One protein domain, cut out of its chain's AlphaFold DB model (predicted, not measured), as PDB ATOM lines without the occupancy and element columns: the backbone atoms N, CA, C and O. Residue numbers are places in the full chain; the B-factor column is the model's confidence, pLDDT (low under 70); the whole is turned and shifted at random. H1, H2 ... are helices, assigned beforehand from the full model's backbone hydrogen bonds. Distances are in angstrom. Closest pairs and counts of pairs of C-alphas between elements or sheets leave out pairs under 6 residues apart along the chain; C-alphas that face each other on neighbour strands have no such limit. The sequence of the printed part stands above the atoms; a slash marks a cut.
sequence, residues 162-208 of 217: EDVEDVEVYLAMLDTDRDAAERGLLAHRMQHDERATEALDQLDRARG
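What this domain is: This is residues 162 to 208 of the 217 residues of an uncharacterized protein of Myxococcales bacterium (UniProt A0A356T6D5). Three helices form a small, somewhat splayed bundle, their centres making a triangle: short H1 and H2 lie side by side as a hairpin, and H3, the longest, folds back along H2. The first part of H3 packs on both H1 and H2, while its far end swings away from them. The printed part has 47 residues with three named helices, in the order H1, H2, H3, and no named strand; the class is all helix. It is compact, with a radius of gyration of the C-alphas of 9.6 A and spans of 31 by 22 by 13 A.

How they stand to each other: H1, residues 167 to 173, touches H2, residues 178 to 190, and the closest C-alphas, those of Tyr 170 and Ala 181, are 4.4 A apart. They form a helical hairpin and run opposite ways at a shallow tilt of 16 degrees. H2 forms a second helical hairpin with H3, residues 194 to 207. These two touch, closest at the C-alphas of Leu 185 and Ala 196, 4.9 A apart, and run opposite ways at a steep tilt of 41 degrees. H3 touches H1 with residues 195 to 199 alone; the closest C-alphas, those of Val 167 and Ala 196, are 7.0 A apart. H1 and H3 run the same way at a shallow tilt of 26 degrees. The helix packing is mostly aligned, but only just, with 2 of 3 touching pairs at a shallow tilt. In H1, H2 and H3 every O i to N i+4 pair is within hydrogen-bond range.

Where its parts are: H1 begins at C-alpha 167, (92.556, 107.807, 123.600), and measures 10.0 A from first to last C-alpha. H2 begins at C-alpha 178, (99.164, 103.703, 112.488), and measures 18.2 A. H3 measures 20.0 A and ends at C-alpha 207, (97.189, 93.432, 109.492).

The domain as a whole: The C-alphas of Glu 162 and Gly 208, the two farthest apart, are 31.0 A apart. The printed part has no cut, and the links from H1 to H2 and from H2 to H3 are tight. The mean pLDDT of the printed part is 93.7, and no printed residue is under 70.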
ATOM      1  N   GLU A 162     102.903 108.712 132.234       79.88
ATOM      2  CA  GLU A 162     103.420 110.087 132.106       79.88
ATOM      3  C   GLU A 162     103.449 110.635 130.662       79.88
ATOM      4  O   GLU A 162     103.391 111.849 130.467       79.88
ATOM      5  N   ASP A 163     103.538 109.752 129.665       85.06
ATOM      6  CA  ASP A 163     103.654 110.071 128.237       85.06
ATOM      7  C   ASP A 163     102.379 109.714 127.438       85.06
ATOM      8  O   ASP A 163     102.363 109.827 126.207       85.06
ATOM      9  N   VAL A 164     101.324 109.218 128.094       90.56
ATOM     10  CA  VAL A 164     100.105 108.748 127.418       90.56
ATOM     11  C   VAL A 164      99.174 109.926 127.118       90.56
ATOM     12  O   VAL A 164      98.578 110.516 128.012       90.56
ATOM     13  N   GLU A 165      99.012 110.241 125.834       94.62
ATOM     14  CA  GLU A 165      97.965 111.147 125.337       94.62
ATOM     15  C   GLU A 165      96.555 110.532 125.462       94.62
ATOM     16  O   GLU A 165      96.408 109.314 125.568       94.62
ATOM     17  N   ASP A 166      95.501 111.350 125.363       95.19
ATOM     18  CA  ASP A 166      94.103 110.885 125.377       95.19
ATOM     19  C   ASP A 166      93.811 109.839 124.278       95.19
ATOM     20  O   ASP A 166      94.328 109.917 123.157       95.19
ATOM     21  N   VAL A 167      92.907 108.885 124.549       96.75
ATOM     22  CA  VAL A 167      92.556 107.807 123.600       96.75
ATOM     23  C   VAL A 167      92.052 108.355 122.255       96.75
ATOM     24  O   VAL A 167      92.332 107.788 121.198       96.75
ATOM     25  N   GLU A 168      91.360 109.500 122.255       97.44
ATOM     26  CA  GLU A 168      90.911 110.207 121.050       97.44
ATOM     27  C   GLU A 168      92.059 110.587 120.115       97.44
ATOM     28  O   GLU A 168      91.882 110.543 118.893       97.44
ATOM     29  N   VAL A 169      93.217 110.955 120.668       96.88
ATOM     30  CA  VAL A 169      94.398 111.340 119.893       96.88
ATOM     31  C   VAL A 169      94.882 110.140 119.089       96.88
ATOM     32  O   VAL A 169      95.037 110.236 117.871       96.88
ATOM     33  N   TYR A 170      95.021 108.981 119.734       97.06
ATOM     34  CA  TYR A 170      95.475 107.765 119.066       97.06
ATOM     35  C   TYR A 170      94.447 107.204 118.080       97.06
ATOM     36  O   TYR A 170      94.814 106.778 116.985       97.06
ATOM     37  N   LEU A 171      93.152 107.279 118.398       97.31
ATOM     38  CA  LEU A 171      92.093 106.897 117.456       97.31
ATOM     39  C   LEU A 171      92.114 107.768 116.190       97.31
ATOM     40  O   LEU A 171      91.951 107.248 115.087       97.31
ATOM     41  N   ALA A 172      92.367 109.074 116.318       96.50
ATOM     42  CA  ALA A 172      92.514 109.969 115.169       96.50
ATOM     43  C   ALA A 172      93.794 109.696 114.351       96.50
ATOM     44  O   ALA A 172      93.845 109.986 113.153       96.50
ATOM     45  N   MET A 173      94.826 109.115 114.973       96.81
ATOM     46  CA  MET A 173      96.082 108.757 114.312       96.81
ATOM     47  C   MET A 173      95.993 107.483 113.460       96.81
ATOM     48  O   MET A 173      96.846 107.299 112.595       96.81
ATOM     49  N   LEU A 174      94.956 106.645 113.601       94.06
ATOM     50  CA  LEU A 174      94.799 105.397 112.825       94.06
ATOM     51  C   LEU A 174      94.860 105.592 111.294       94.06
ATOM     52  O   LEU A 174      95.222 104.670 110.553       94.06
ATOM     53  N   ASP A 175      94.542 106.789 110.802       91.62
ATOM     54  CA  ASP A 175      94.603 107.119 109.376       91.62
ATOM     55  C   ASP A 175      95.919 107.783 108.935       91.62
ATOM     56  O   ASP A 175      96.193 107.850 107.735       91.62
ATOM     57  N   THR A 176      96.741 108.272 109.869       93.44
ATOM     58  CA  THR A 176      97.918 109.112 109.568       93.44
ATOM     59  C   THR A 176      99.237 108.541 110.079       93.44
ATOM     60  O   THR A 176     100.228 108.585 109.352       93.44
ATOM     61  N   ASP A 177      99.246 107.960 111.275       94.06
ATOM     62  CA  ASP A 177     100.386 107.280 111.887       94.06
ATOM     63  C   ASP A 177      99.884 106.055 112.663       94.06
ATOM     64  O   ASP A 177      99.619 106.091 113.865       94.06
ATOM     65  N   ARG A 178      99.713 104.949 111.934       91.88
ATOM     66  CA  ARG A 178      99.164 103.703 112.488       91.88
ATOM     67  C   ARG A 178     100.040 103.084 113.561       91.88
ATOM     68  O   ARG A 178      99.505 102.438 114.453       91.88
ATOM     69  N   ASP A 179     101.351 103.258 113.467       91.44
ATOM     70  CA  ASP A 179     102.276 102.633 114.406       91.44
ATOM     71  C   ASP A 179     102.286 103.408 115.727       91.44
ATOM     72  O   ASP A 179     102.303 102.798 116.794       91.44
ATOM     73  N   ALA A 180     102.235 104.746 115.684       93.19
ATOM     74  CA  ALA A 180     102.037 105.549 116.892       93.19
ATOM     75  C   ALA A 180     100.655 105.316 117.517       93.19
ATOM     76  O   ALA A 180     100.571 105.131 118.731       93.19
ATOM     77  N   ALA A 181      99.600 105.262 116.693       95.19
ATOM     78  CA  ALA A 181      98.248 104.943 117.144       95.19
ATOM     79  C   ALA A 181      98.207 103.603 117.887       95.19
ATOM     80  O   ALA A 181      97.720 103.539 119.007       95.19
ATOM     81  N   GLU A 182      98.759 102.543 117.297       95.19
ATOM     82  CA  GLU A 182      98.798 101.208 117.897       95.19
ATOM     83  C   GLU A 182      99.475 101.189 119.267       95.19
ATOM     84  O   GLU A 182      98.903 100.664 120.220       95.19
ATOM     85  N   ARG A 183     100.664 101.790 119.394       94.25
ATOM     86  CA  ARG A 183     101.386 101.826 120.675       94.25
ATOM     87  C   ARG A 183     100.593 102.559 121.749       94.25
ATOM     88  O   ARG A 183     100.491 102.063 122.866       94.25
ATOM     89  N   GLY A 184     100.007 103.705 121.409       95.81
ATOM     90  CA  GLY A 184      99.162 104.455 122.333       95.81
ATOM     91  C   GLY A 184      97.892 103.705 122.728       95.81
ATOM     92  O   GLY A 184      97.546 103.653 123.904       95.81
ATOM     93  N   LEU A 185      97.227 103.054 121.773       96.25
ATOM     94  CA  LEU A 185      96.048 102.230 122.052       96.25
ATOM     95  C   LEU A 185      96.402 101.007 122.912       96.25
ATOM     96  O   LEU A 185      95.595 100.616 123.748       96.25
ATOM     97  N   LEU A 186      97.596 100.419 122.765       95.19
ATOM     98  CA  LEU A 186      98.066  99.362 123.668       95.19
ATOM     99  C   LEU A 186      98.195  99.873 125.109       95.19
ATOM    100  O   LEU A 186      97.749  99.178 126.016       95.19
ATOM    101  N   ALA A 187      98.714 101.088 125.319       94.75
ATOM    102  CA  ALA A 187      98.776 101.692 126.654       94.75
ATOM    103  C   ALA A 187      97.376 101.913 127.252       94.75
ATOM    104  O   ALA A 187      97.133 101.575 128.405       94.75
ATOM    105  N   HIS A 188      96.416 102.389 126.453       95.62
ATOM    106  CA  HIS A 188      95.018 102.542 126.889       95.62
ATOM    107  C   HIS A 188      94.324 101.204 127.170       95.62
ATOM    108  O   HIS A 188      93.546 101.090 128.115       95.62
ATOM    109  N   ARG A 189      94.627 100.154 126.400       93.81
ATOM    110  CA  ARG A 189      94.152  98.792 126.687       93.81
ATOM    111  C   ARG A 189      94.658  98.296 128.043       93.81
ATOM    112  O   ARG A 189      93.886  97.670 128.763       93.81
ATOM    113  N   MET A 190      95.910  98.597 128.388       91.44
ATOM    114  CA  MET A 190      96.508  98.289 129.697       91.44
ATOM    115  C   MET A 190      95.856  99.089 130.844       91.44
ATOM    116  O   MET A 190      95.937  98.721 132.006       91.44
ATOM    117  N   GLN A 191      95.093 100.135 130.517       90.56
ATOM    118  CA  GLN A 191      94.233 100.876 131.449       90.56
ATOM    119  C   GLN A 191      92.751 100.466 131.345       90.56
ATOM    120  O   GLN A 191      91.864 101.180 131.815       90.56
ATOM    121  N   HIS A 192      92.465  99.313 130.729       90.56
ATOM    122  CA  HIS A 192      91.122  98.771 130.500       90.56
ATOM    123  C   HIS A 192      90.191  99.642 129.633       90.56
ATOM    124  O   HIS A 192      88.966  99.558 129.762       90.56
ATOM    125  N   ASP A 193      90.722 100.452 128.712       94.94
ATOM    126  CA  ASP A 193      89.882 101.199 127.772       94.94
ATOM    127  C   ASP A 193      89.276 100.268 126.694       94.94
ATOM    128  O   ASP A 193      89.965  99.647 125.871       94.94
ATOM    129  N   GLU A 194      87.944 100.171 126.688       95.69
ATOM    130  CA  GLU A 194      87.189  99.319 125.760       95.69
ATOM    131  C   GLU A 194      87.309  99.782 124.299       95.69
ATOM    132  O   GLU A 194      87.339  98.955 123.382       95.69
ATOM    133  N   ARG A 195      87.411 101.095 124.056       97.12
ATOM    134  CA  ARG A 195      87.526 101.656 122.700       97.12
ATOM    135  C   ARG A 195      88.893 101.345 122.118       97.12
ATOM    136  O   ARG A 195      88.990 101.021 120.935       97.12
ATOM    137  N   ALA A 196      89.935 101.424 122.941       96.44
ATOM    138  CA  ALA A 196      91.276 101.028 122.550       96.44
ATOM    139  C   ALA A 196      91.341  99.531 122.227       96.44
ATOM    140  O   ALA A 196      91.885  99.147 121.191       96.44
ATOM    141  N   THR A 197      90.699  98.701 123.051       94.94
ATOM    142  CA  THR A 197      90.581  97.254 122.817       94.94
ATOM    143  C   THR A 197      89.914  96.948 121.474       94.94
ATOM    144  O   THR A 197      90.468  96.198 120.669       94.94
ATOM    145  N   GLU A 198      88.766  97.568 121.185       96.19
ATOM    146  CA  GLU A 198      88.059  97.365 119.917       96.19
ATOM    147  C   GLU A 198      88.894  97.824 118.710       96.19
ATOM    148  O   GLU A 198      88.967  97.124 117.695       96.19
ATOM    149  N   ALA A 199      89.543  98.987 118.814       96.31
ATOM    150  CA  ALA A 199      90.372  99.534 117.746       96.31
ATOM    151  C   ALA A 199      91.589  98.644 117.444       96.31
ATOM    152  O   ALA A 199      91.878  98.385 116.272       96.31
ATOM    153  N   LEU A 200      92.260  98.124 118.477       95.31
ATOM    154  CA  LEU A 200      93.371  97.179 118.327       95.31
ATOM    155  C   LEU A 200      92.917  95.872 117.678       95.31
ATOM    156  O   LEU A 200      93.525  95.438 116.705       95.31
ATOM    157  N   ASP A 201      91.798  95.291 118.118       93.31
ATOM    158  CA  ASP A 201      91.263  94.064 117.517       93.31
ATOM    159  C   ASP A 201      90.901  94.257 116.030       93.31
ATOM    160  O   ASP A 201      90.969  93.325 115.220       93.31
ATOM    161  N   GLN A 202      90.466  95.456 115.630       93.56
ATOM    162  CA  GLN A 202      90.257  95.795 114.219       93.56
ATOM    163  C   GLN A 202      91.586  95.943 113.464       93.56
ATOM    164  O   GLN A 202      91.705  95.421 112.349       93.56
ATOM    165  N   LEU A 203      92.578  96.608 114.062       92.31
ATOM    166  CA  LEU A 203      93.898  96.824 113.472       92.31
ATOM    167  C   LEU A 203      94.653  95.503 113.261       92.31
ATOM    168  O   LEU A 203      95.109  95.238 112.146       92.31
ATOM    169  N   ASP A 204      94.700  94.646 114.280       91.62
ATOM    170  CA  ASP A 204      95.338  93.328 114.234       91.62
ATOM    171  C   ASP A 204      94.715  92.458 113.141       91.62
ATOM    172  O   ASP A 204      95.418  91.895 112.295       91.62
ATOM    173  N   ARG A 205      93.376  92.419 113.068       92.06
ATOM    174  CA  ARG A 205      92.659  91.700 112.003       92.06
ATOM    175  C   ARG A 205      92.984  92.244 110.617       92.06
ATOM    176  O   ARG A 205      93.173  91.452 109.695       92.06
ATOM    177  N   ALA A 206      93.061  93.564 110.454       91.50
ATOM    178  CA  ALA A 206      93.402  94.188 109.178       91.50
ATOM    179  C   ALA A 206      94.852  93.897 108.751       91.50
ATOM    180  O   ALA A 206      95.125  93.769 107.556       91.50
ATOM    181  N   ARG A 207      95.774  93.771 109.714       89.56
ATOM    182  CA  ARG A 207      97.189  93.432 109.492       89.56
ATOM    183  C   ARG A 207      97.449  91.924 109.395       89.56
ATOM    184  O   ARG A 207      98.528  91.518 108.969       89.56
ATOM    185  N   GLY A 208      96.466  91.093 109.746       90.25
ATOM    186  CA  GLY A 208      96.626  89.641 109.843       90.25
ATOM    187  C   GLY A 208      97.513  89.218 111.015       90.25
ATOM    188  O   GLY A 208      98.072  88.122 110.996       90.25
TER     189      GLY A 208